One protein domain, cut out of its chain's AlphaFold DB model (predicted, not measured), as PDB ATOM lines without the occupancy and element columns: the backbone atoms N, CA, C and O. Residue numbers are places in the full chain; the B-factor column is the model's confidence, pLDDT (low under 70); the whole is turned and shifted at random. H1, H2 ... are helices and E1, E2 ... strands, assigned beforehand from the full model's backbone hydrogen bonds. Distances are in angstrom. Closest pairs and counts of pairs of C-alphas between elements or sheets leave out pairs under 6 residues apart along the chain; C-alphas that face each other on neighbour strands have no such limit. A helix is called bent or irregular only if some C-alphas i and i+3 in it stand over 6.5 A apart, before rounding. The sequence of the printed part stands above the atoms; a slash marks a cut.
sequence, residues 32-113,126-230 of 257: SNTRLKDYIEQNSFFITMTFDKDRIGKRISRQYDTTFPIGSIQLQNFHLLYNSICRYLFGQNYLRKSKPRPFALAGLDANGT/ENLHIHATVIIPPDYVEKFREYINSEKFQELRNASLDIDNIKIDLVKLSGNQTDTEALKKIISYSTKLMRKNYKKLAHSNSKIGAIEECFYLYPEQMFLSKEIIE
ATOM      1  N   SER A  32     137.178 170.867 131.190       83.25
ATOM      2  CA  SER A  32     136.466 170.626 129.923       83.25
ATOM      3  C   SER A  32     136.881 171.596 128.810       83.25
ATOM      4  O   SER A  32     137.051 171.161 127.672       83.25
ATOM      5  N   ASN A  33     137.156 172.858 129.150       85.38
ATOM      6  CA  ASN A  33     137.481 173.922 128.190       85.38
ATOM      7  C   ASN A  33     138.957 173.964 127.750       85.38
ATOM      8  O   ASN A  33     139.294 174.674 126.806       85.38
ATOM      9  N   THR A  34     139.850 173.219 128.404       86.75
ATOM     10  CA  THR A  34     141.268 173.144 128.017       86.75
ATOM     11  C   THR A  34     141.433 172.233 126.800       86.75
ATOM     12  O   THR A  34     140.716 171.236 126.676       86.75
ATOM     13  N   ARG A  35     142.388 172.510 125.906       88.56
ATOM     14  CA  ARG A  35     142.751 171.533 124.865       88.56
ATOM     15  C   ARG A  35     143.318 170.273 125.505       88.56
ATOM     16  O   ARG A  35     143.992 170.330 126.534       88.56
ATOM     17  N   LEU A  36     143.025 169.116 124.920       86.94
ATOM     18  CA  LEU A  36     143.432 167.848 125.516       86.94
ATOM     19  C   LEU A  36     144.955 167.684 125.508       86.94
ATOM     20  O   LEU A  36     145.514 167.201 126.488       86.94
ATOM     21  N   LYS A  37     145.625 168.145 124.452       88.06
ATOM     22  CA  LYS A  37     147.082 168.234 124.389       88.06
ATOM     23  C   LYS A  37     147.670 168.976 125.589       88.06
ATOM     24  O   LYS A  37     148.508 168.410 126.285       88.06
ATOM     25  N   ASP A  38     147.213 170.200 125.836       89.81
ATOM     26  CA  ASP A  38     147.746 171.057 126.902       89.81
ATOM     27  C   ASP A  38     147.494 170.421 128.273       89.81
ATOM     28  O   ASP A  38     148.379 170.369 129.125       89.81
ATOM     29  N   TYR A  39     146.301 169.841 128.451       90.94
ATOM     30  CA  TYR A  39     145.970 169.068 129.641       90.94
ATOM     31  C   TYR A  39     146.927 167.883 129.834       90.94
ATOM     32  O   TYR A  39     147.424 167.662 130.934       90.94
ATOM     33  N   ILE A  40     147.221 167.119 128.785       89.88
ATOM     34  CA  ILE A  40     148.147 165.988 128.869       89.88
ATOM     35  C   ILE A  40     149.557 166.460 129.226       89.88
ATOM     36  O   ILE A  40     150.160 165.911 130.144       89.88
ATOM     37  N   GLU A  41     150.074 167.457 128.516       90.44
ATOM     38  CA  GLU A  41     151.454 167.925 128.650       90.44
ATOM     39  C   GLU A  41     151.752 168.496 130.039       90.44
ATOM     40  O   GLU A  41     152.839 168.300 130.576       90.44
ATOM     41  N   GLN A  42     150.775 169.157 130.658       92.56
ATOM     42  CA  GLN A  42     150.950 169.767 131.976       92.56
ATOM     43  C   GLN A  42     150.761 168.770 133.125       92.56
ATOM     44  O   GLN A  42     151.374 168.928 134.181       92.56
ATOM     45  N   ASN A  43     149.930 167.742 132.922       94.19
ATOM     46  CA  ASN A  43     149.404 166.925 134.017       94.19
ATOM     47  C   ASN A  43     149.790 165.440 133.945       94.19
ATOM     48  O   ASN A  43     149.487 164.686 134.871       94.19
ATOM     49  N   SER A  44     150.441 164.995 132.867       93.12
ATOM     50  CA  SER A  44     150.783 163.583 132.656       93.12
ATOM     51  C   SER A  44     152.270 163.316 132.842       93.12
ATOM     52  O   SER A  44     153.121 164.070 132.374       93.12
ATOM     53  N   PHE A  45     152.585 162.177 133.449       93.94
ATOM     54  CA  PHE A  45     153.941 161.729 133.739       93.94
ATOM     55  C   PHE A  45     154.158 160.312 133.220       93.94
ATOM     56  O   PHE A  45     153.327 159.428 133.432       93.94
ATOM     57  N   PHE A  46     155.296 160.087 132.571       92.19
ATOM     58  CA  PHE A  46     155.799 158.763 132.249       92.19
ATOM     59  C   PHE A  46     156.615 158.223 133.415       92.19
ATOM     60  O   PHE A  46     157.574 158.853 133.855       92.19
ATOM     61  N   ILE A  47     156.245 157.038 133.885       92.62
ATOM     62  CA  ILE A  47     156.941 156.308 134.938       92.62
ATOM     63  C   ILE A  47     157.546 155.051 134.321       92.62
ATOM     64  O   ILE A  47     156.850 154.279 133.667       92.62
ATOM     65  N   THR A  48     158.840 154.837 134.531       91.62
ATOM     66  CA  THR A  48     159.520 153.581 134.201       91.62
ATOM     67  C   THR A  48     160.126 152.996 135.466       91.62
ATOM     68  O   THR A  48     160.892 153.684 136.137       91.62
ATOM     69  N   MET A  49     159.794 151.748 135.791       91.62
ATOM     70  CA  MET A  49     160.327 151.022 136.949       91.62
ATOM     71  C   MET A  49     161.074 149.778 136.481       91.62
ATOM     72  O   MET A  49     160.477 148.933 135.820       91.62
ATOM     73  N   THR A  50     162.345 149.650 136.849       90.38
ATOM     74  CA  THR A  50     163.127 148.415 136.688       90.38
ATOM     75  C   THR A  50     163.372 147.790 138.050       90.38
ATOM     76  O   THR A  50     163.409 148.496 139.062       90.38
ATOM     77  N   PHE A  51     163.527 146.471 138.089       86.88
ATOM     78  CA  PHE A  51     163.453 145.732 139.339       86.88
ATOM     79  C   PHE A  51     164.707 144.930 139.649       86.88
ATOM     80  O   PHE A  51     165.239 144.253 138.771       86.88
ATOM     81  N   ASP A  52     165.081 144.958 140.929       85.12
ATOM     82  CA  ASP A  52     166.241 144.252 141.462       85.12
ATOM     83  C   ASP A  52     165.984 142.743 141.388       85.12
ATOM     84  O   ASP A  52     165.174 142.180 142.138       85.12
ATOM     85  N   LYS A  53     166.666 142.089 140.440       80.25
ATOM     86  CA  LYS A  53     166.532 140.647 140.191       80.25
ATOM     87  C   LYS A  53     166.849 139.834 141.450       80.25
ATOM     88  O   LYS A  53     166.173 138.835 141.705       80.25
ATOM     89  N   ASP A  54     167.819 140.263 142.256       79.44
ATOM     90  CA  ASP A  54     168.231 139.546 143.460       79.44
ATOM     91  C   ASP A  54     167.194 139.703 144.579       79.44
ATOM     92  O   ASP A  54     166.865 138.723 145.254       79.44
ATOM     93  N   ARG A  55     166.624 140.901 144.775       81.50
ATOM     94  CA  ARG A  55     165.531 141.113 145.748       81.50
ATOM     95  C   ARG A  55     164.280 140.337 145.368       81.50
ATOM     96  O   ARG A  55     163.713 139.654 146.223       81.50
ATOM     97  N   ILE A  56     163.883 140.383 144.095       80.06
ATOM     98  CA  ILE A  56     162.750 139.599 143.593       80.06
ATOM     99  C   ILE A  56     163.014 138.107 143.788       80.06
ATOM    100  O   ILE A  56     162.164 137.410 144.341       80.06
ATOM    101  N   GLY A  57     164.195 137.623 143.393       74.81
ATOM    102  CA  GLY A  57     164.580 136.222 143.546       74.81
ATOM    103  C   GLY A  57     164.510 135.759 145.002       74.81
ATOM    104  O   GLY A  57     163.914 134.722 145.285       74.81
ATOM    105  N   LYS A  58     165.020 136.567 145.944       78.69
ATOM    106  CA  LYS A  58     164.923 136.305 147.393       78.69
ATOM    107  C   LYS A  58     163.483 136.291 147.897       78.69
ATOM    108  O   LYS A  58     163.152 135.529 148.800       78.69
ATOM    109  N   ARG A  59     162.621 137.156 147.365       76.44
ATOM    110  CA  ARG A  59     161.211 137.211 147.760       76.44
ATOM    111  C   ARG A  59     160.451 135.980 147.278       76.44
ATOM    112  O   ARG A  59     159.728 135.385 148.068       76.44
ATOM    113  N   ILE A  60     160.681 135.570 146.033       72.25
ATOM    114  CA  ILE A  60     160.114 134.344 145.461       72.25
ATOM    115  C   ILE A  60     160.606 133.120 146.242       72.25
ATOM    116  O   ILE A  60     159.796 132.284 146.636       72.25
ATOM    117  N   SER A  61     161.908 133.030 146.540       71.69
ATOM    118  CA  SER A  61     162.469 131.883 147.264       71.69
ATOM    119  C   SER A  61     161.992 131.781 148.717       71.69
ATOM    120  O   SER A  61     161.872 130.685 149.249       71.69
ATOM    121  N   ARG A  62     161.645 132.892 149.373       74.62
ATOM    122  CA  ARG A  62     161.025 132.866 150.712       74.62
ATOM    123  C   ARG A  62     159.579 132.369 150.711       74.62
ATOM    124  O   ARG A  62     159.041 132.093 151.775       74.62
ATOM    125  N   GLN A  63     158.942 132.286 149.547       68.44
ATOM    126  CA  GLN A  63     157.528 131.944 149.398       68.44
ATOM    127  C   GLN A  63     157.349 130.606 148.661       68.44
ATOM    128  O   GLN A  63     156.382 130.442 147.919       68.44
ATOM    129  N   TYR A  64     158.285 129.672 148.888       54.28
ATOM    130  CA  TYR A  64     158.510 128.400 148.173       54.28
ATOM    131  C   TYR A  64     157.245 127.556 147.902       54.28
ATOM    132  O   TYR A  64     157.198 126.839 146.905       54.28
ATOM    133  N   ASP A  65     156.200 127.700 148.722       57.34
ATOM    134  CA  ASP A  65     154.941 126.948 148.612       57.34
ATOM    135  C   ASP A  65     153.847 127.642 147.779       57.34
ATOM    136  O   ASP A  65     152.736 127.126 147.647       57.34
ATOM    137  N   THR A  66     154.122 128.816 147.201       58.25
ATOM    138  CA  THR A  66     153.121 129.591 146.451       58.25
ATOM    139  C   THR A  66     153.557 129.804 145.008       58.25
ATOM    140  O   THR A  66     154.593 130.402 144.728       58.25
ATOM    141  N   THR A  67     152.739 129.365 144.050       58.00
ATOM    142  CA  THR A  67     152.949 129.715 142.641       58.00
ATOM    143  C   THR A  67     152.598 131.184 142.421       58.00
ATOM    144  O   THR A  67     151.425 131.550 142.505       58.00
ATOM    145  N   PHE A  68     153.590 132.018 142.105       61.00
ATOM    146  CA  PHE A  68     153.349 133.411 141.728       61.00
ATOM    147  C   PHE A  68     153.105 133.529 140.228       61.00
ATOM    148  O   PHE A  68     153.938 133.083 139.434       61.00
ATOM    149  N   PRO A  69     152.005 134.177 139.812       67.00
ATOM    150  CA  PRO A  69     151.861 134.596 138.433       67.00
ATOM    151  C   PRO A  69     153.026 135.523 138.044       67.00
ATOM    152  O   PRO A  69     153.437 136.384 138.831       67.00
ATOM    153  N   ILE A  70     153.578 135.352 136.843       66.00
ATOM    154  CA  ILE A  70     154.687 136.186 136.356       66.00
ATOM    155  C   ILE A  70     154.279 137.658 136.349       66.00
ATOM    156  O   ILE A  70     153.161 137.998 135.976       66.00
ATOM    157  N   GLY A  71     155.192 138.534 136.776       72.56
ATOM    158  CA  GLY A  71     154.936 139.972 136.830       72.56
ATOM    159  C   GLY A  71     154.150 140.439 138.055       72.56
ATOM    160  O   GLY A  71     154.037 141.643 138.276       72.56
ATOM    161  N   SER A  72     153.615 139.524 138.871       76.19
ATOM    162  CA  SER A  72     152.780 139.876 140.029       76.19
ATOM    163  C   SER A  72     153.517 140.742 141.055       76.19
ATOM    164  O   SER A  72     152.948 141.716 141.546       76.19
ATOM    165  N   ILE A  73     154.795 140.456 141.327       80.44
ATOM    166  CA  ILE A  73     155.626 141.259 142.236       80.44
ATOM    167  C   ILE A  73     155.835 142.666 141.667       80.44
ATOM    168  O   ILE A  73     155.697 143.653 142.390       80.44
ATOM    169  N   GLN A  74     156.113 142.786 140.369       84.31
ATOM    170  CA  GLN A  74     156.303 144.070 139.696       84.31
ATOM    171  C   GLN A  74     155.021 144.908 139.748       84.31
ATOM    172  O   GLN A  74     155.050 146.073 140.149       84.31
ATOM    173  N   LEU A  75     153.877 144.306 139.414       82.56
ATOM    174  CA  LEU A  75     152.572 144.966 139.474       82.56
ATOM    175  C   LEU A  75     152.213 145.378 140.907       82.56
ATOM    176  O   LEU A  75     151.711 146.482 141.119       82.56
ATOM    177  N   GLN A  76     152.525 144.542 141.901       85.38
ATOM    178  CA  GLN A  76     152.330 144.882 143.310       85.38
ATOM    179  C   GLN A  76     153.173 146.095 143.717       85.38
ATOM    180  O   GLN A  76     152.671 146.993 144.389       85.38
ATOM    181  N   ASN A  77     154.429 146.158 143.281       90.31
ATOM    182  CA  ASN A  77     155.305 147.298 143.526       90.31
ATOM    183  C   ASN A  77     154.764 148.590 142.891       90.31
ATOM    184  O   ASN A  77     154.718 149.630 143.550       90.31
ATOM    185  N   PHE A  78     154.271 148.537 141.649       89.75
ATOM    186  CA  PHE A  78     153.612 149.697 141.042       89.75
ATOM    187  C   PHE A  78     152.328 150.090 141.790       89.75
ATOM    188  O   PHE A  78     152.054 151.275 141.979       89.75
ATOM    189  N   HIS A  79     151.557 149.120 142.284       88.50
ATOM    190  CA  HIS A  79     150.373 149.390 143.097       88.50
ATOM    191  C   HIS A  79     150.727 150.081 144.427       88.50
ATOM    192  O   HIS A  79     150.042 151.023 144.832       88.50
ATOM    193  N   LEU A  80     151.817 149.671 145.085       91.31
ATOM    194  CA  LEU A  80     152.347 150.347 146.274       91.31
ATOM    195  C   LEU A  80     152.745 151.795 145.963       91.31
ATOM    196  O   LEU A  80     152.347 152.704 146.696       91.31
ATOM    197  N   LEU A  81     153.447 152.021 144.849       94.31
ATOM    198  CA  LEU A  81     153.787 153.361 144.372       94.31
ATOM    199  C   LEU A  81     152.534 154.221 144.150       94.31
ATOM    200  O   LEU A  81     152.436 155.319 144.701       94.31
ATOM    201  N   TYR A  82     151.561 153.719 143.387       92.75
ATOM    202  CA  TYR A  82     150.321 154.436 143.084       92.75
ATOM    203  C   TYR A  82     149.549 154.810 144.356       92.75
ATOM    204  O   TYR A  82     149.102 155.949 144.516       92.75
ATOM    205  N   ASN A  83     149.426 153.871 145.295       90.06
ATOM    206  CA  ASN A  83     148.755 154.123 146.564       90.06
ATOM    207  C   ASN A  83     149.504 155.149 147.414       90.06
ATOM    208  O   ASN A  83     148.862 155.988 148.045       90.06
ATOM    209  N   SER A  84     150.838 155.130 147.407       93.31
ATOM    210  CA  SER A  84     151.630 156.147 148.096       93.31
ATOM    211  C   SER A  84     151.402 157.543 147.510       93.31
ATOM    212  O   SER A  84     151.138 158.484 148.258       93.31
ATOM    213  N   ILE A  85     151.382 157.663 146.175       93.75
ATOM    214  CA  ILE A  85     151.028 158.910 145.478       93.75
ATOM    215  C   ILE A  85     149.648 159.389 145.944       93.75
ATOM    216  O   ILE A  85     149.496 160.526 146.384       93.75
ATOM    217  N   CYS A  86     148.639 158.517 145.922       91.12
ATOM    218  CA  CYS A  86     147.287 158.895 146.325       91.12
ATOM    219  C   CYS A  86     147.202 159.323 147.798       91.12
ATOM    220  O   CYS A  86     146.573 160.334 148.114       91.12
ATOM    221  N   ARG A  87     147.863 158.601 148.706       91.38
ATOM    222  CA  ARG A  87     147.902 158.960 150.131       91.38
ATOM    223  C   ARG A  87     148.567 160.308 150.358       91.38
ATOM    224  O   ARG A  87     148.087 161.078 151.183       91.38
ATOM    225  N   TYR A  88     149.633 160.613 149.626       93.19
ATOM    226  CA  TYR A  88     150.300 161.903 149.744       93.19
ATOM    227  C   TYR A  88     149.412 163.045 149.235       93.19
ATOM    228  O   TYR A  88     149.240 164.064 149.910       93.19
ATOM    229  N   LEU A  89     148.798 162.869 148.063       91.38
ATOM    230  CA  LEU A  89     147.994 163.911 147.426       91.38
ATOM    231  C   LEU A  89     146.686 164.183 148.180       91.38
ATOM    232  O   LEU A  89     146.399 165.343 148.486       91.38
ATOM    233  N   PHE A  90     145.943 163.136 148.548       88.81
ATOM    234  CA  PHE A  90     144.575 163.240 149.079       88.81
ATOM    235  C   PHE A  90     144.443 162.856 150.562       88.81
ATOM    236  O   PHE A  90     143.354 162.965 151.128       88.81
ATOM    237  N   GLY A  91     145.525 162.413 151.207       88.88
ATOM    238  CA  GLY A  91     145.516 161.934 152.589       88.88
ATOM    239  C   GLY A  91     145.076 160.471 152.728       88.88
ATOM    240  O   GLY A  91     144.823 159.762 151.754       88.88
ATOM    241  N   GLN A  92     144.961 160.001 153.972       80.69
ATOM    242  CA  GLN A  92     144.656 158.593 154.276       80.69
ATOM    243  C   GLN A  92     143.278 158.137 153.762       80.69
ATOM    244  O   GLN A  92     143.097 156.971 153.425       80.69
ATOM    245  N   ASN A  93     142.324 159.063 153.628       77.88
ATOM    246  CA  ASN A  93     140.955 158.787 153.186       77.88
ATOM    247  C   ASN A  93     140.754 158.938 151.666       77.88
ATOM    248  O   ASN A  93     139.629 159.163 151.217       77.88
ATOM    249  N   TYR A  94     141.814 158.800 150.861       80.50
ATOM    250  CA  TYR A  94     141.755 158.961 149.398       80.50
ATOM    251  C   TYR A  94     140.805 157.983 148.686       80.50
ATOM    252  O   TYR A  94     140.469 158.191 147.523       80.50
ATOM    253  N   LEU A  95     140.365 156.919 149.363       76.31
ATOM    254  CA  LEU A  95     139.369 155.973 148.850       76.31
ATOM    255  C   LEU A  95     137.943 156.551 148.822       76.31
ATOM    256  O   LEU A  95     137.056 155.968 148.198       76.31
ATOM    257  N   ARG A  96     137.693 157.693 149.475       75.62
ATOM    258  CA  ARG A  96     136.391 158.371 149.416       75.62
ATOM    259  C   ARG A  96     136.179 158.961 148.018       75.62
ATOM    260  O   ARG A  96     137.051 159.638 147.483       75.62
ATOM    261  N   LYS A  97     134.990 158.754 147.442       66.88
ATOM    262  CA  LYS A  97     134.622 159.134 146.059       66.88
ATOM    263  C   LYS A  97     134.533 160.651 145.789       66.88
ATOM    264  O   LYS A  97     133.976 161.055 144.778       66.88
ATOM    265  N   SER A  98     135.034 161.503 146.679       69.00
ATOM    266  CA  SER A  98     134.795 162.951 146.634       69.00
ATOM    267  C   SER A  98     135.679 163.715 145.649       69.00
ATOM    268  O   SER A  98     135.387 164.871 145.368       69.00
ATOM    269  N   LYS A  99     136.785 163.128 145.170       71.81
ATOM    270  CA  LYS A  99     137.734 163.803 144.271       71.81
ATOM    271  C   LYS A  99     138.238 162.858 143.176       71.81
ATOM    272  O   LYS A  99     138.415 161.667 143.454       71.81
ATOM    273  N   PRO A 100     138.502 163.362 141.956       76.06
ATOM    274  CA  PRO A 100     139.149 162.571 140.921       76.06
ATOM    275  C   PRO A 100     140.555 162.181 141.393       76.06
ATOM    276  O   PRO A 100     141.396 163.028 141.680       76.06
ATOM    277  N   ARG A 101     140.791 160.873 141.516       86.12
ATOM    278  CA  ARG A 101     142.102 160.293 141.851       86.12
ATOM    279  C   ARG A 101     143.018 160.325 140.629       86.12
ATOM    280  O   ARG A 101     142.486 160.417 139.527       86.12
ATOM    281  N   PRO A 102     144.347 160.197 140.767       90.50
ATOM    282  CA  PRO A 102     145.250 160.124 139.629       90.50
ATOM    283  C   PRO A 102     144.821 158.996 138.699       90.50
ATOM    284  O   PRO A 102     144.562 157.876 139.150       90.50
ATOM    285  N   PHE A 103     144.721 159.280 137.411       88.31
ATOM    286  CA  PHE A 103     144.499 158.243 136.418       88.31
ATOM    287  C   PHE A 103     145.836 157.568 136.118       88.31
ATOM    288  O   PHE A 103     146.830 158.256 135.924       88.31
ATOM    289  N   ALA A 104     145.883 156.240 136.077       86.56
ATOM    290  CA  ALA A 104     147.099 155.508 135.749       86.56
ATOM    291  C   ALA A 104     146.823 154.441 134.690       86.56
ATOM    292  O   ALA A 104     145.786 153.782 134.699       86.56
ATOM    293  N   LEU A 105     147.782 154.264 133.790       81.62
ATOM    294  CA  LEU A 105     147.873 153.140 132.872       81.62
ATOM    295  C   LEU A 105     149.271 152.553 133.017       81.62
ATOM    296  O   LEU A 105     150.227 153.296 132.841       81.62
ATOM    297  N   ALA A 106     149.399 151.265 133.327       80.81
ATOM    298  CA  ALA A 106     150.689 150.617 133.548       80.81
ATOM    299  C   ALA A 106     150.769 149.289 132.796       80.81
ATOM    300  O   ALA A 106     149.924 148.424 132.985       80.81
ATOM    301  N   GLY A 107     151.794 149.128 131.966       76.12
ATOM    302  CA  GLY A 107     152.101 147.899 131.246       76.12
ATOM    303  C   GLY A 107     153.340 147.217 131.814       76.12
ATOM    304  O   GLY A 107     154.314 147.884 132.168       76.12
ATOM    305  N   LEU A 108     153.293 145.886 131.878       76.62
ATOM    306  CA  LEU A 108     154.445 145.038 132.170       76.62
ATOM    307  C   LEU A 108     155.207 144.747 130.869       76.62
ATOM    308  O   LEU A 108     154.605 144.305 129.890       76.62
ATOM    309  N   ASP A 109     156.514 144.980 130.877       74.88
ATOM    310  CA  ASP A 109     157.445 144.764 129.766       74.88
ATOM    311  C   ASP A 109     158.588 143.828 130.186       74.88
ATOM    312  O   ASP A 109     158.824 143.618 131.374       74.88
ATOM    313  N   ALA A 110     159.314 143.294 129.209       71.38
ATOM    314  CA  ALA A 110     160.532 142.516 129.356       71.38
ATOM    315  C   ALA A 110     161.548 142.913 128.267       71.38
ATOM    316  O   ALA A 110     161.186 143.264 127.137       71.38
ATOM    317  N   ASN A 111     162.842 142.801 128.569       64.62
ATOM    318  CA  ASN A 111     163.874 142.886 127.539       64.62
ATOM    319  C   ASN A 111     163.747 141.716 126.541       64.62
ATOM    320  O   ASN A 111     163.105 140.706 126.811       64.62
ATOM    321  N   GLY A 112     164.316 141.876 125.342       50.59
ATOM    322  CA  GLY A 112     164.254 140.856 124.281       50.59
ATOM    323  C   GLY A 112     162.970 140.884 123.446       50.59
ATOM    324  O   GLY A 112     162.942 140.376 122.330       50.59
ATOM    325  N   THR A 113     161.938 141.615 123.877       48.97
ATOM    326  CA  THR A 113     160.692 141.699 123.111       48.97
ATOM    327  C   THR A 113     160.916 142.338 121.719       48.97
ATOM    328  O   THR A 113     160.168 142.069 120.789       48.97
ATOM    329  N   GLU A 126     164.109 138.304 130.074       58.25
ATOM    330  CA  GLU A 126     164.971 138.971 131.021       58.25
ATOM    331  C   GLU A 126     164.411 140.340 131.400       58.25
ATOM    332  O   GLU A 126     163.866 141.074 130.577       58.25
ATOM    333  N   ASN A 127     164.638 140.721 132.657       68.25
ATOM    334  CA  ASN A 127     164.474 142.091 133.133       68.25
ATOM    335  C   ASN A 127     163.049 142.642 132.940       68.25
ATOM    336  O   ASN A 127     162.819 143.591 132.181       68.25
ATOM    337  N   LEU A 128     162.092 142.028 133.642       76.94
ATOM    338  CA  LEU A 128     160.738 142.563 133.742       76.94
ATOM    339  C   LEU A 128     160.779 143.997 134.274       76.94
ATOM    340  O   LEU A 128     161.462 144.274 135.257       76.94
ATOM    341  N   HIS A 129     160.032 144.892 133.646       84.19
ATOM    342  CA  HIS A 129     159.938 146.296 134.025       84.19
ATOM    343  C   HIS A 129     158.529 146.829 133.771       84.19
ATOM    344  O   HIS A 129     157.717 146.195 133.101       84.19
ATOM    345  N   ILE A 130     158.206 147.981 134.354       85.56
ATOM    346  CA  ILE A 130     156.905 148.628 134.179       85.56
ATOM    347  C   ILE A 130     157.088 149.945 133.447       85.56
ATOM    348  O   ILE A 130     157.892 150.778 133.864       85.56
ATOM    349  N   HIS A 131     156.279 150.148 132.411       85.50
ATOM    350  CA  HIS A 131     156.039 151.447 131.799       85.50
ATOM    351  C   HIS A 131     154.635 151.902 132.146       85.50
ATOM    352  O   HIS A 131     153.663 151.198 131.879       85.50
ATOM    353  N   ALA A 132     154.510 153.092 132.713       86.38
ATOM    354  CA  ALA A 132     153.223 153.647 133.063       86.38
ATOM    355  C   ALA A 132     153.088 155.103 132.632       86.38
ATOM    356  O   ALA A 132     154.057 155.857 132.606       86.38
ATOM    357  N   THR A 133     151.858 155.500 132.329       87.50
ATOM    358  CA  THR A 133     151.458 156.902 132.269       87.50
ATOM    359  C   THR A 133     150.542 157.191 133.444       87.50
ATOM    360  O   THR A 133     149.542 156.499 133.630       87.50
ATOM    361  N   VAL A 134     150.862 158.220 134.220       91.56
ATOM    362  CA  VAL A 134     150.032 158.697 135.326       91.56
ATOM    363  C   VAL A 134     149.622 160.137 135.048       91.56
ATOM    364  O   VAL A 134     150.475 160.988 134.832       91.56
ATOM    365  N   ILE A 135     148.320 160.408 135.050       91.88
ATOM    366  CA  ILE A 135     147.742 161.744 134.912       91.88
ATOM    367  C   ILE A 135     147.287 162.197 136.297       91.88
ATOM    368  O   ILE A 135     146.419 161.577 136.914       91.88
ATOM    369  N   ILE A 136     147.901 163.265 136.791       93.88
ATOM    370  CA  ILE A 136     147.602 163.877 138.086       93.88
ATOM    371  C   ILE A 136     146.505 164.928 137.875       93.88
ATOM    372  O   ILE A 136     146.548 165.633 136.869       93.88
ATOM    373  N   PRO A 137     145.516 165.081 138.776       91.00
ATOM    374  CA  PRO A 137     144.581 166.191 138.643       91.00
ATOM    375  C   PRO A 137     145.336 167.526 138.770       91.00
ATOM    376  O   PRO A 137     146.217 167.616 139.632       91.00
ATOM    377  N   PRO A 138     144.996 168.561 137.981       91.75
ATOM    378  CA  PRO A 138     145.833 169.761 137.872       91.75
ATOM    379  C   PRO A 138     146.144 170.454 139.203       91.75
ATOM    380  O   PRO A 138     147.296 170.799 139.457       91.75
ATOM    381  N   ASP A 139     145.167 170.524 140.112       90.56
ATOM    382  CA  ASP A 139     145.324 171.116 141.453       90.56
ATOM    383  C   ASP A 139     146.387 170.421 142.330       90.56
ATOM    384  O   ASP A 139     146.784 170.942 143.371       90.56
ATOM    385  N   TYR A 140     146.834 169.223 141.945       93.25
ATOM    386  CA  TYR A 140     147.773 168.397 142.701       93.25
ATOM    387  C   TYR A 140     149.107 168.184 141.981       93.25
ATOM    388  O   TYR A 140     149.960 167.479 142.521       93.25
ATOM    389  N   VAL A 141     149.317 168.758 140.791       95.25
ATOM    390  CA  VAL A 141     150.543 168.534 140.004       95.25
ATOM    391  C   VAL A 141     151.785 169.015 140.743       95.25
ATOM    392  O   VAL A 141     152.748 168.258 140.851       95.25
ATOM    393  N   GLU A 142     151.762 170.221 141.307       96.12
ATOM    394  CA  GLU A 142     152.916 170.739 142.052       96.12
ATOM    395  C   GLU A 142     153.161 169.933 143.330       96.12
ATOM    396  O   GLU A 142     154.277 169.486 143.577       96.12
ATOM    397  N   LYS A 143     152.096 169.575 144.058       96.31
ATOM    398  CA  LYS A 143     152.195 168.678 145.218       96.31
ATOM    399  C   LYS A 143     152.758 167.296 144.846       96.31
ATOM    400  O   LYS A 143     153.475 166.680 145.632       96.31
ATOM    401  N   PHE A 144     152.451 166.785 143.655       97.06
ATOM    402  CA  PHE A 144     153.040 165.551 143.137       97.06
ATOM    403  C   PHE A 144     154.530 165.724 142.810       97.06
ATOM    404  O   PHE A 144     155.325 164.847 143.143       97.06
ATOM    405  N   ARG A 145     154.925 166.852 142.210       96.88
ATOM    406  CA  ARG A 145     156.336 167.180 141.947       96.88
ATOM    407  C   ARG A 145     157.136 167.318 143.240       96.88
ATOM    408  O   ARG A 145     158.252 166.817 143.316       96.88
ATOM    409  N   GLU A 146     156.564 167.928 144.270       97.06
ATOM    410  CA  GLU A 146     157.159 167.961 145.609       97.06
ATOM    411  C   GLU A 146     157.321 166.548 146.172       97.06
ATOM    412  O   GLU A 146     158.392 166.194 146.656       97.06
ATOM    413  N   TYR A 147     156.283 165.711 146.060       97.06
ATOM    414  CA  TYR A 147     156.314 164.339 146.560       97.06
ATOM    415  C   TYR A 147     157.461 163.524 145.964       97.06
ATOM    416  O   TYR A 147     158.241 162.948 146.718       97.06
ATOM    417  N   ILE A 148     157.598 163.487 144.637       96.44
ATOM    418  CA  ILE A 148     158.628 162.669 143.973       96.44
ATOM    419  C   ILE A 148     160.060 163.145 144.270       96.44
ATOM    420  O   ILE A 148     161.003 162.374 144.109       96.44
ATOM    421  N   ASN A 149     160.221 164.385 144.737       95.94
ATOM    422  CA  ASN A 149     161.498 164.948 145.176       95.94
ATOM    423  C   ASN A 149     161.687 164.899 146.705       95.94
ATOM    424  O   ASN A 149     162.731 165.308 147.204       95.94
ATOM    425  N   SER A 150     160.697 164.411 147.456       96.12
ATOM    426  CA  SER A 150     160.727 164.380 148.921       96.12
ATOM    427  C   SER A 150     161.478 163.170 149.481       96.12
ATOM    428  O   SER A 150     161.545 162.109 148.856       96.12
ATOM    429  N   GLU A 151     161.955 163.289 150.722       95.38
ATOM    430  CA  GLU A 151     162.554 162.178 151.477       95.38
ATOM    431  C   GLU A 151     161.593 160.992 151.616       95.38
ATOM    432  O   GLU A 151     161.993 159.851 151.413       95.38
ATOM    433  N   LYS A 152     160.295 161.253 151.827       93.75
ATOM    434  CA  LYS A 152     159.257 160.209 151.917       93.75
ATOM    435  C   LYS A 152     159.199 159.323 150.674       93.75
ATOM    436  O   LYS A 152     158.951 158.122 150.768       93.75
ATOM    437  N   PHE A 153     159.402 159.906 149.494       95.44
ATOM    438  CA  PHE A 153     159.459 159.129 148.262       95.44
ATOM    439  C   PHE A 153     160.749 158.308 148.168       95.44
ATOM    440  O   PHE A 153     160.699 157.154 147.741       95.44
ATOM    441  N   GLN A 154     161.883 158.856 148.616       94.00
ATOM    442  CA  GLN A 154     163.144 158.110 148.679       94.00
ATOM    443  C   GLN A 154     163.069 156.943 149.674       94.00
ATOM    444  O   GLN A 154     163.531 155.848 149.365       94.00
ATOM    445  N   GLU A 155     162.422 157.127 150.826       93.31
ATOM    446  CA  GLU A 155     162.160 156.061 151.798       93.31
ATOM    447  C   GLU A 155     161.316 154.938 151.189       93.31
ATOM    448  O   GLU A 155     161.706 153.770 151.251       93.31
ATOM    449  N   LEU A 156     160.197 155.279 150.533       92.56
ATOM    450  CA  LEU A 156     159.369 154.299 149.825       92.56
ATOM    451  C   LEU A 156     160.200 153.527 148.793       92.56
ATOM    452  O   LEU A 156     160.165 152.296 148.771       92.56
ATOM    453  N   ARG A 157     160.949 154.254 147.955       90.81
ATOM    454  CA  ARG A 157     161.803 153.691 146.906       90.81
ATOM    455  C   ARG A 157     162.813 152.698 147.472       90.81
ATOM    456  O   ARG A 157     162.970 151.625 146.904       90.81
ATOM    457  N   ASN A 158     163.491 153.054 148.557       87.44
ATOM    458  CA  ASN A 158     164.615 152.277 149.071       87.44
ATOM    459  C   ASN A 158     164.174 151.095 149.946       87.44
ATOM    460  O   ASN A 158     164.810 150.038 149.905       87.44
ATOM    461  N   ALA A 159     163.108 151.277 150.734       85.38
ATOM    462  CA  ALA A 159     162.708 150.331 151.775       85.38
ATOM    463  C   ALA A 159     161.518 149.442 151.393       85.38
ATOM    464  O   ALA A 159     161.428 148.313 151.866       85.38
ATOM    465  N   SER A 160     160.582 149.949 150.586       85.69
ATOM    466  CA  SER A 160     159.301 149.267 150.332       85.69
ATOM    467  C   SER A 160     159.166 148.715 148.921       85.69
ATOM    468  O   SER A 160     158.293 147.879 148.685       85.69
ATOM    469  N   LEU A 161     159.978 149.209 147.986       87.81
ATOM    470  CA  LEU A 161     159.923 148.798 146.595       87.81
ATOM    471  C   LEU A 161     161.119 147.902 146.239       87.81
ATOM    472  O   LEU A 161     162.272 148.231 146.511       87.81
ATOM    473  N   ASP A 162     160.845 146.782 145.575       87.06
ATOM    474  CA  ASP A 162     161.839 145.842 145.039       87.06
ATOM    475  C   ASP A 162     162.440 146.368 143.715       87.06
ATOM    476  O   ASP A 162     162.527 145.642 142.723       87.06
ATOM    477  N   ILE A 163     162.781 147.659 143.655       88.12
ATOM    478  CA  ILE A 163     163.221 148.339 142.428       88.12
ATOM    479  C   ILE A 163     164.714 148.663 142.426       88.12
ATOM    480  O   ILE A 163     165.262 149.094 143.436       88.12
ATOM    481  N   ASP A 164     165.337 148.545 141.253       87.44
ATOM    482  CA  ASP A 164     166.677 149.088 140.994       87.44
ATOM    483  C   ASP A 164     166.584 150.585 140.696       87.44
ATOM    484  O   ASP A 164     167.293 151.433 141.251       87.44
ATOM    485  N   ASN A 165     165.670 150.927 139.787       90.31
ATOM    486  CA  ASN A 165     165.535 152.272 139.272       90.31
ATOM    487  C   ASN A 165     164.070 152.632 139.045       90.31
ATOM    488  O   ASN A 165     163.253 151.816 138.617       90.31
ATOM    489  N   ILE A 166     163.765 153.900 139.294       94.06
ATOM    490  CA  ILE A 166     162.493 154.515 138.949       94.06
ATOM    491  C   ILE A 166     162.771 155.851 138.279       94.06
ATOM    492  O   ILE A 166     163.441 156.719 138.837       94.06
ATOM    493  N   LYS A 167     162.247 156.013 137.068       94.19
ATOM    494  CA  LYS A 167     162.318 157.256 136.311       94.19
ATOM    495  C   LYS A 167     160.922 157.832 136.169       94.19
ATOM    496  O   LYS A 167     160.022 157.118 135.737       94.19
ATOM    497  N   ILE A 168     160.756 159.103 136.520       95.31
ATOM    498  CA  ILE A 168     159.492 159.831 136.407       95.31
ATOM    499  C   ILE A 168     159.763 161.092 135.592       95.31
ATOM    500  O   ILE A 168     160.454 161.992 136.057       95.31
ATOM    501  N   ASP A 169     159.227 161.148 134.377       93.56
ATOM    502  CA  ASP A 169     159.390 162.276 133.462       93.56
ATOM    503  C   ASP A 169     158.029 162.885 133.126       93.56
ATOM    504  O   ASP A 169     157.057 162.165 132.906       93.56
ATOM    505  N   LEU A 170     157.951 164.208 133.002       92.88
ATOM    506  CA  LEU A 170     156.770 164.859 132.434       92.88
ATOM    507  C   LEU A 170     156.585 164.445 130.962       92.88
ATOM    508  O   LEU A 170     157.558 164.361 130.200       92.88
ATOM    509  N   VAL A 171     155.341 164.222 130.537       90.06
ATOM    510  CA  VAL A 171     155.014 163.966 129.130       90.06
ATOM    511  C   VAL A 171     155.277 165.232 128.318       90.06
ATOM    512  O   VAL A 171     154.549 166.208 128.419       90.06
ATOM    513  N   LYS A 172     156.301 165.198 127.465       86.56
ATOM    514  CA  LYS A 172     156.604 166.290 126.526       86.56
ATOM    515  C   LYS A 172     155.928 166.032 125.190       86.56
ATOM    516  O   LYS A 172     156.157 164.967 124.606       86.56
ATOM    517  N   LEU A 173     155.149 166.969 124.668       83.31
ATOM    518  CA  LEU A 173     154.552 166.895 123.333       83.31
ATOM    519  C   LEU A 173     155.277 167.877 122.402       83.31
ATOM    520  O   LEU A 173     155.910 168.825 122.851       83.31
ATOM    521  N   SER A 174     155.282 167.633 121.091       76.50
ATOM    522  CA  SER A 174     155.844 168.616 120.156       76.50
ATOM    523  C   SER A 174     154.813 169.703 119.835       76.50
ATOM    524  O   SER A 174     153.604 169.455 119.831       76.50
ATOM    525  N   GLY A 175     155.283 170.918 119.529       70.12
ATOM    526  CA  GLY A 175     154.428 172.091 119.286       70.12
ATOM    527  C   GLY A 175     153.335 171.870 118.233       70.12
ATOM    528  O   GLY A 175     152.220 172.353 118.407       70.12
ATOM    529  N   ASN A 176     153.593 171.020 117.236       77.69
ATOM    530  CA  ASN A 176     152.672 170.775 116.121       77.69
ATOM    531  C   ASN A 176     151.761 169.548 116.309       77.69
ATOM    532  O   ASN A 176     150.931 169.286 115.446       77.69
ATOM    533  N   GLN A 177     151.894 168.791 117.407       79.19
ATOM    534  CA  GLN A 177     151.038 167.623 117.647       79.19
ATOM    535  C   GLN A 177     149.581 168.017 117.906       79.19
ATOM    536  O   GLN A 177     149.314 168.924 118.698       79.19
ATOM    537  N   THR A 178     148.664 167.289 117.275       83.00
ATOM    538  CA  THR A 178     147.214 167.302 117.510       83.00
ATOM    539  C   THR A 178     146.839 166.551 118.793       83.00
ATOM    540  O   THR A 178     147.621 165.741 119.297       83.00
ATOM    541  N   ASP A 179     145.619 166.755 119.304       79.50
ATOM    542  CA  ASP A 179     145.089 166.010 120.460       79.50
ATOM    543  C   ASP A 179     145.151 164.488 120.232       79.50
ATOM    544  O   ASP A 179     145.599 163.729 121.093       79.50
ATOM    545  N   THR A 180     144.799 164.034 119.027       75.50
ATOM    546  CA  THR A 180     144.882 162.621 118.637       75.50
ATOM    547  C   THR A 180     146.316 162.090 118.686       75.50
ATOM    548  O   THR A 180     146.547 160.959 119.109       75.50
ATOM    549  N   GLU A 181     147.308 162.879 118.271       76.44
ATOM    550  CA  GLU A 181     148.720 162.478 118.318       76.44
ATOM    551  C   GLU A 181     149.285 162.486 119.740       76.44
ATOM    552  O   GLU A 181     150.062 161.595 120.093       76.44
ATOM    553  N   ALA A 182     148.869 163.446 120.569       75.38
ATOM    554  CA  ALA A 182     149.193 163.496 121.991       75.38
ATOM    555  C   ALA A 182     148.737 162.218 122.711       75.38
ATOM    556  O   ALA A 182     149.501 161.577 123.435       75.38
ATOM    557  N   LEU A 183     147.506 161.792 122.438       73.12
ATOM    558  CA  LEU A 183     146.931 160.570 122.992       73.12
ATOM    559  C   LEU A 183     147.595 159.322 122.450       73.12
ATOM    560  O   LEU A 183     147.980 158.457 123.229       73.12
ATOM    561  N   LYS A 184     147.810 159.247 121.131       72.06
ATOM    562  CA  LYS A 184     148.583 158.160 120.526       72.06
ATOM    563  C   LYS A 184     149.967 158.045 121.145       72.06
ATOM    564  O   LYS A 184     150.486 156.941 121.204       72.06
ATOM    565  N   LYS A 185     150.565 159.134 121.635       74.38
ATOM    566  CA  LYS A 185     151.839 159.090 122.355       74.38
ATOM    567  C   LYS A 185     151.705 158.496 123.760       74.38
ATOM    568  O   LYS A 185     152.508 157.627 124.082       74.38
ATOM    569  N   ILE A 186     150.700 158.887 124.553       73.81
ATOM    570  CA  ILE A 186     150.398 158.245 125.853       73.81
ATOM    571  C   ILE A 186     150.131 156.752 125.666       73.81
ATOM    572  O   ILE A 186     150.727 155.903 126.335       73.81
ATOM    573  N   ILE A 187     149.235 156.447 124.728       68.56
ATOM    574  CA  ILE A 187     148.835 155.093 124.382       68.56
ATOM    575  C   ILE A 187     150.065 154.340 123.911       68.56
ATOM    576  O   ILE A 187     150.410 153.362 124.540       68.56
ATOM    577  N   SER A 188     150.799 154.815 122.900       64.06
ATOM    578  CA  SER A 188     151.994 154.145 122.370       64.06
ATOM    579  C   SER A 188     153.066 153.915 123.427       64.06
ATOM    580  O   SER A 188     153.712 152.872 123.400       64.06
ATOM    581  N   TYR A 189     153.269 154.847 124.355       63.69
ATOM    582  CA  TYR A 189     154.210 154.640 125.452       63.69
ATOM    583  C   TYR A 189     153.780 153.475 126.354       63.69
ATOM    584  O   TYR A 189     154.620 152.713 126.815       63.69
ATOM    585  N   SER A 190     152.470 153.287 126.503       56.62
ATOM    586  CA  SER A 190     151.857 152.208 127.277       56.62
ATOM    587  C   SER A 190     151.604 150.922 126.453       56.62
ATOM    588  O   SER A 190     151.533 149.835 127.013       56.62
ATOM    589  N   THR A 191     151.500 151.016 125.117       50.56
ATOM    590  CA  THR A 191     151.095 149.950 124.175       50.56
ATOM    591  C   THR A 191     152.194 149.504 123.214       50.56
ATOM    592  O   THR A 191     151.954 148.605 122.403       50.56
ATOM    593  N   LYS A 192     153.429 150.022 123.317       51.38
ATOM    594  CA  LYS A 192     154.630 149.498 122.615       51.38
ATOM    595  C   LYS A 192     154.850 147.979 122.809       51.38
ATOM    596  O   LYS A 192     155.687 147.389 122.127       51.38
ATOM    597  N   LEU A 193     154.036 147.353 123.660       44.34
ATOM    598  CA  LEU A 193     154.022 145.958 124.093       44.34
ATOM    599  C   LEU A 193     152.868 145.130 123.523       44.34
ATOM    600  O   LEU A 193     152.990 143.915 123.406       44.34
ATOM    601  N   MET A 194     151.796 145.767 123.045       42.62
ATOM    602  CA  MET A 194     150.655 145.060 122.451       42.62
ATOM    603  C   MET A 194     150.997 144.384 121.119       42.62
ATOM    604  O   MET A 194     150.498 143.304 120.806       42.62
ATOM    605  N   ARG A 195     151.875 144.999 120.317       37.62
ATOM    606  CA  ARG A 195     152.164 144.546 118.944       37.62
ATOM    607  C   ARG A 195     152.853 143.182 118.849       37.62
ATOM    608  O   ARG A 195     152.778 142.556 117.794       37.62
ATOM    609  N   LYS A 196     153.535 142.727 119.901       39.78
ATOM    610  CA  LYS A 196     154.338 141.490 119.867       39.78
ATOM    611  C   LYS A 196     153.562 140.270 120.346       39.78
ATOM    612  O   LYS A 196     153.698 139.208 119.748       39.78
ATOM    613  N   ASN A 197     152.661 140.450 121.313       36.25
ATOM    614  CA  ASN A 197     151.789 139.375 121.794       36.25
ATOM    615  C   ASN A 197     150.807 138.888 120.714       36.25
ATOM    616  O   ASN A 197     150.434 137.720 120.710       36.25
ATOM    617  N   TYR A 198     150.460 139.740 119.738       36.62
ATOM    618  CA  TYR A 198     149.521 139.384 118.668       36.62
ATOM    619  C   TYR A 198     150.161 138.723 117.432       36.62
ATOM    620  O   TYR A 198     149.520 137.905 116.775       36.62
ATOM    621  N   LYS A 199     151.429 139.010 117.087       35.72
ATOM    622  CA  LYS A 199     152.066 138.384 115.904       35.72
ATOM    623  C   LYS A 199     152.195 136.858 116.035       35.72
ATOM    624  O   LYS A 199     152.052 136.163 115.032       35.72
ATOM    625  N   LYS A 200     152.371 136.340 117.258       39.16
ATOM    626  CA  LYS A 200     152.376 134.893 117.552       39.16
ATOM    627  C   LYS A 200     151.002 134.223 117.372       39.16
ATOM    628  O   LYS A 200     150.964 133.038 117.074       39.16
ATOM    629  N   LEU A 201     149.901 134.974 117.486       34.34
ATOM    630  CA  LEU A 201     148.525 134.470 117.347       34.34
ATOM    631  C   LEU A 201     148.106 134.245 115.888       34.34
ATOM    632  O   LEU A 201     147.371 133.310 115.599       34.34
ATOM    633  N   ALA A 202     148.606 135.058 114.953       35.44
ATOM    634  CA  ALA A 202     148.246 134.941 113.535       35.44
ATOM    635  C   ALA A 202     148.902 133.744 112.814       35.44
ATOM    636  O   ALA A 202     148.494 133.411 111.707       35.44
ATOM    637  N   HIS A 203     149.923 133.118 113.415       36.62
ATOM    638  CA  HIS A 203     150.670 131.997 112.820       36.62
ATOM    639  C   HIS A 203     150.398 130.644 113.498       36.62
ATOM    640  O   HIS A 203     150.876 129.617 113.022       36.62
ATOM    641  N   SER A 204     149.623 130.606 114.587       37.28
ATOM    642  CA  SER A 204     149.239 129.358 115.247       37.28
ATOM    643  C   SER A 204     147.775 129.028 114.952       37.28
ATOM    644  O   SER A 204     146.880 129.544 115.611       37.28
ATOM    645  N   ASN A 205     147.521 128.096 114.030       39.72
ATOM    646  CA  ASN A 205     146.197 127.483 113.800       39.72
ATOM    647  C   ASN A 205     145.699 126.620 114.986       39.72
ATOM    648  O   ASN A 205     144.788 125.804 114.848       39.72
ATOM    649  N   SER A 206     146.302 126.753 116.167       34.72
ATOM    650  CA  SER A 206     145.908 126.025 117.364       34.72
ATOM    651  C   SER A 206     144.815 126.788 118.106       34.72
ATOM    652  O   SER A 206     145.031 127.929 118.506       34.72
ATOM    653  N   LYS A 207     143.682 126.119 118.360       35.91
ATOM    654  CA  LYS A 207     142.597 126.512 119.283       35.91
ATOM    655  C   LYS A 207     143.070 126.614 120.750       35.91
ATOM    656  O   LYS A 207     142.523 125.964 121.636       35.91
ATOM    657  N   ILE A 208     144.123 127.381 121.020       31.16
ATOM    658  CA  ILE A 208     144.739 127.533 122.339       31.16
ATOM    659  C   ILE A 208     144.750 129.026 122.667       31.16
ATOM    660  O   ILE A 208     145.358 129.819 121.958       31.16
ATOM    661  N   GLY A 209     143.997 129.366 123.717       31.88
ATOM    662  CA  GLY A 209     143.549 130.711 124.082       31.88
ATOM    663  C   GLY A 209     144.625 131.796 124.168       31.88
ATOM    664  O   GLY A 209     145.783 131.543 124.501       31.88
ATOM    665  N   ALA A 210     144.161 133.001 123.853       33.88
ATOM    666  CA  ALA A 210     144.888 134.241 123.664       33.88
ATOM    667  C   ALA A 210     145.765 134.669 124.853       33.88
ATOM    668  O   ALA A 210     145.433 134.455 126.015       33.88
ATOM    669  N   ILE A 211     146.876 135.347 124.544       32.88
ATOM    670  CA  ILE A 211     147.532 136.267 125.480       32.88
ATOM    671  C   ILE A 211     146.703 137.553 125.429       32.88
ATOM    672  O   ILE A 211     146.898 138.383 124.544       32.88
ATOM    673  N   GLU A 212     145.718 137.653 126.319       34.28
ATOM    674  CA  GLU A 212     144.663 138.675 126.286       34.28
ATOM    675  C   GLU A 212     144.858 139.829 127.283       34.28
ATOM    676  O   GLU A 212     144.014 140.713 127.362       34.28
ATOM    677  N   GLU A 213     145.964 139.891 128.028       35.59
ATOM    678  CA  GLU A 213     146.045 140.830 129.154       35.59
ATOM    679  C   GLU A 213     147.062 141.946 128.923       35.59
ATOM    680  O   GLU A 213     148.263 141.829 129.165       35.59
ATOM    681  N   CYS A 214     146.541 143.080 128.462       34.78
ATOM    682  CA  CYS A 214     147.092 144.368 128.850       34.78
ATOM    683  C   CYS A 214     146.575 144.693 130.248       34.78
ATOM    684  O   CYS A 214     145.372 144.652 130.493       34.78
ATOM    685  N   PHE A 215     147.479 145.003 131.173       36.00
ATOM    686  CA  PHE A 215     147.084 145.359 132.528       36.00
ATOM    687  C   PHE A 215     146.556 146.800 132.539       36.00
ATOM    688  O   PHE A 215     147.268 147.751 132.222       36.00
ATOM    689  N   TYR A 216     145.286 146.972 132.900       39.03
ATOM    690  CA  TYR A 216     144.689 148.286 133.121       39.03
ATOM    691  C   TYR A 216     144.448 148.473 134.614       39.03
ATOM    692  O   TYR A 216     143.510 147.922 135.182       39.03
ATOM    693  N   LEU A 217     145.296 149.259 135.274       34.94
ATOM    694  CA  LEU A 217     145.099 149.598 136.681       34.94
ATOM    695  C   LEU A 217     144.224 150.848 136.796       34.94
ATOM    696  O   LEU A 217     144.723 151.965 136.899       34.94
ATOM    697  N   TYR A 218     142.902 150.662 136.788       39.72
ATOM    698  CA  TYR A 218     141.983 151.757 137.093       39.72
ATOM    699  C   TYR A 218     141.852 151.951 138.604       39.72
ATOM    700  O   TYR A 218     141.776 150.963 139.335       39.72
ATOM    701  N   PRO A 219     141.662 153.191 139.084       35.19
ATOM    702  CA  PRO A 219     141.395 153.462 140.497       35.19
ATOM    703  C   PRO A 219     140.185 152.678 141.059       35.19
ATOM    704  O   PRO A 219     140.070 152.482 142.269       35.19
ATOM    705  N   GLU A 220     139.246 152.267 140.201       31.69
ATOM    706  CA  GLU A 220     138.031 151.509 140.549       31.69
ATOM    707  C   GLU A 220     138.166 149.991 140.316       31.69
ATOM    708  O   GLU A 220     137.339 149.230 140.805       31.69
ATOM    709  N   GLN A 221     139.219 149.547 139.616       34.84
ATOM    710  CA  GLN A 221     139.503 148.138 139.298       34.84
ATOM    711  C   GLN A 221     140.730 147.601 140.057       34.84
ATOM    712  O   GLN A 221     141.265 146.557 139.717       34.84
ATOM    713  N   MET A 222     141.161 148.278 141.128       36.72
ATOM    714  CA  MET A 222     142.211 147.799 142.047       36.72
ATOM    715  C   MET A 222     141.725 146.702 143.014       36.72
ATOM    716  O   MET A 222     142.258 146.539 144.109       36.72
ATOM    717  N   PHE A 223     140.725 145.928 142.605       27.88
ATOM    718  CA  PHE A 223     140.569 144.565 143.086       27.88
ATOM    719  C   PHE A 223     141.264 143.697 142.053       27.88
ATOM    720  O   PHE A 223     140.930 143.800 140.877       27.88
ATOM    721  N   LEU A 224     142.229 142.876 142.473       31.59
ATOM    722  CA  LEU A 224     142.724 141.778 141.647       31.59
ATOM    723  C   LEU A 224     141.488 141.046 141.105       31.59
ATOM    724  O   LEU A 224     140.794 140.381 141.879       31.59
ATOM    725  N   SER A 225     141.126 141.245 139.832       29.38
ATOM    726  CA  SER A 225     140.010 140.502 139.261       29.38
ATOM    727  C   SER A 225     140.390 139.026 139.347       29.38
ATOM    728  O   SER A 225     141.564 138.669 139.234       29.38
ATOM    729  N   LYS A 226     139.416 138.145 139.590       31.39
ATOM    730  CA  LYS A 226     139.668 136.693 139.600       31.39
ATOM    731  C   LYS A 226     140.320 136.208 138.295       31.39
ATOM    732  O   LYS A 226     140.979 135.179 138.310       31.39
ATOM    733  N   GLU A 227     140.193 136.973 137.212       34.06
ATOM    734  CA  GLU A 227     140.850 136.741 135.922       34.06
ATOM    735  C   GLU A 227     142.387 136.878 136.014       34.06
ATOM    736  O   GLU A 227     143.091 136.035 135.472       34.06
ATOM    737  N   ILE A 228     142.922 137.795 136.842       34.41
ATOM    738  CA  ILE A 228     144.376 137.950 137.099       34.41
ATOM    739  C   ILE A 228     144.989 136.703 137.774       34.41
ATOM    740  O   ILE A 228     146.196 136.461 137.689       34.41
ATOM    741  N   ILE A 229     144.175 135.883 138.449       34.31
ATOM    742  CA  ILE A 229     144.623 134.649 139.117       34.31
ATOM    743  C   ILE A 229     144.885 133.524 138.089       34.31
ATOM    744  O   ILE A 229     145.627 132.583 138.380       34.31
ATOM    745  N   GLU A 230     144.373 133.634 136.858       33.94
ATOM    746  CA  GLU A 230     144.512 132.620 135.805       33.94
ATOM    747  C   GLU A 230     145.526 132.981 134.703       33.94
ATOM    748  O   GLU A 230     145.284 132.761 133.514       33.94
TER     749      GLU A 230
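Overview. This is residues 32 to 113 and 126 to 230 of the 257 residues of an uncharacterized protein of Robiginitomaculum sp (UniProt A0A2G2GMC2). A twisted four-stranded sheet makes the middle, with the long helix H3 over one face and H6 over the other. H5 runs alongside H3, H4 packs on the far end of H3, H1 and H2 sit at opposite ends of E1, and a tail after H7 swings out and folds back to H8. The printed part has 187 residues, in the order H1 E1 H2 H3 E2 E3 H4 H5 E4 H6 H7 H8. The sheet's order is E2 E3 E1 E4, antiparallel throughout; the class is mixed, helices and strands. The whole is compact, with a radius of gyration of the C-alphas of 17.8 A, and spans 50 by 39 by 30 A.

Arrangement. In the sheet, E2, residues 103 to 109, and E4, residues 163 to 170, are edge strands; E3, residues 129 to 135, and E1, residues 44 to 51, are inner. N 105 and O 133 are 2.8 A apart, N 47 and O 132 2.8 A, and N 46 and O 169 2.7 A, within hydrogen-bond range. H3, residues 72 to 90, is on the sheet; its closest C-alphas to E3 are Gln 74 and His 129, 7.1 A. On the opposite face H6, residues 179 to 191, has a height over the sheet of 10.8 A and runs along the strands, at 14 degrees to E3 on the local plane. H4, residues 138 to 148, is irregular, with C-alphas 139 and 142 7.6 A apart. It touches H3 at a steep tilt of 61 degrees, through residues 85 to 89 of H3 alone; the closest C-alphas are Leu 89 and Tyr 140, 6.5 A. H5, residues 151 to 160, is close to H3 but not clearly touching, with the C-alphas of Leu 81 and Leu 156 7.9 A apart. H1, residues 36 to 43, touches H6; the closest C-alphas are Lys 37 and Asp 179, 4.9 A. H2, residues 53 to 61, only grazes the sheet. H7, residues 194 to 199, and H8, residues 226 to 230, are not on it. Two split strand-helix-strand units, parallel strands with another between them, have right-handed crossovers: E1, H2 H3, E2 and E3, H4 H5, E4. Every O i to N i+4 pair is within hydrogen-bond range in H1, H2, H3, H5 and H6, but 5 of 7 in H4, 0 of 2 in H7 and 0 of 1 in H8; O i to N i+3 pairs number 0 of 3 in H7 and 2 of 2 in H8.

Along the chain. H1 begins at C-alpha 36 (143.432, 167.848, 125.516). H3 spans 26.4 A, E1 22.9 A, E4 20.4 A and H6 17.5 A. H8 ends at C-alpha 230 (144.512, 132.620, 135.805).

Size, cuts and confidence. Residues 114 to 125 are not printed; C-alphas 113 and 126 are 9.4 A apart. The links H3 to E2 and H7 to H8 are long. Residues 61 to 67 and 202 to 208 stand free. Mean pLDDT of the printed part is 73.0; residues 187 to 230 are among those under 70.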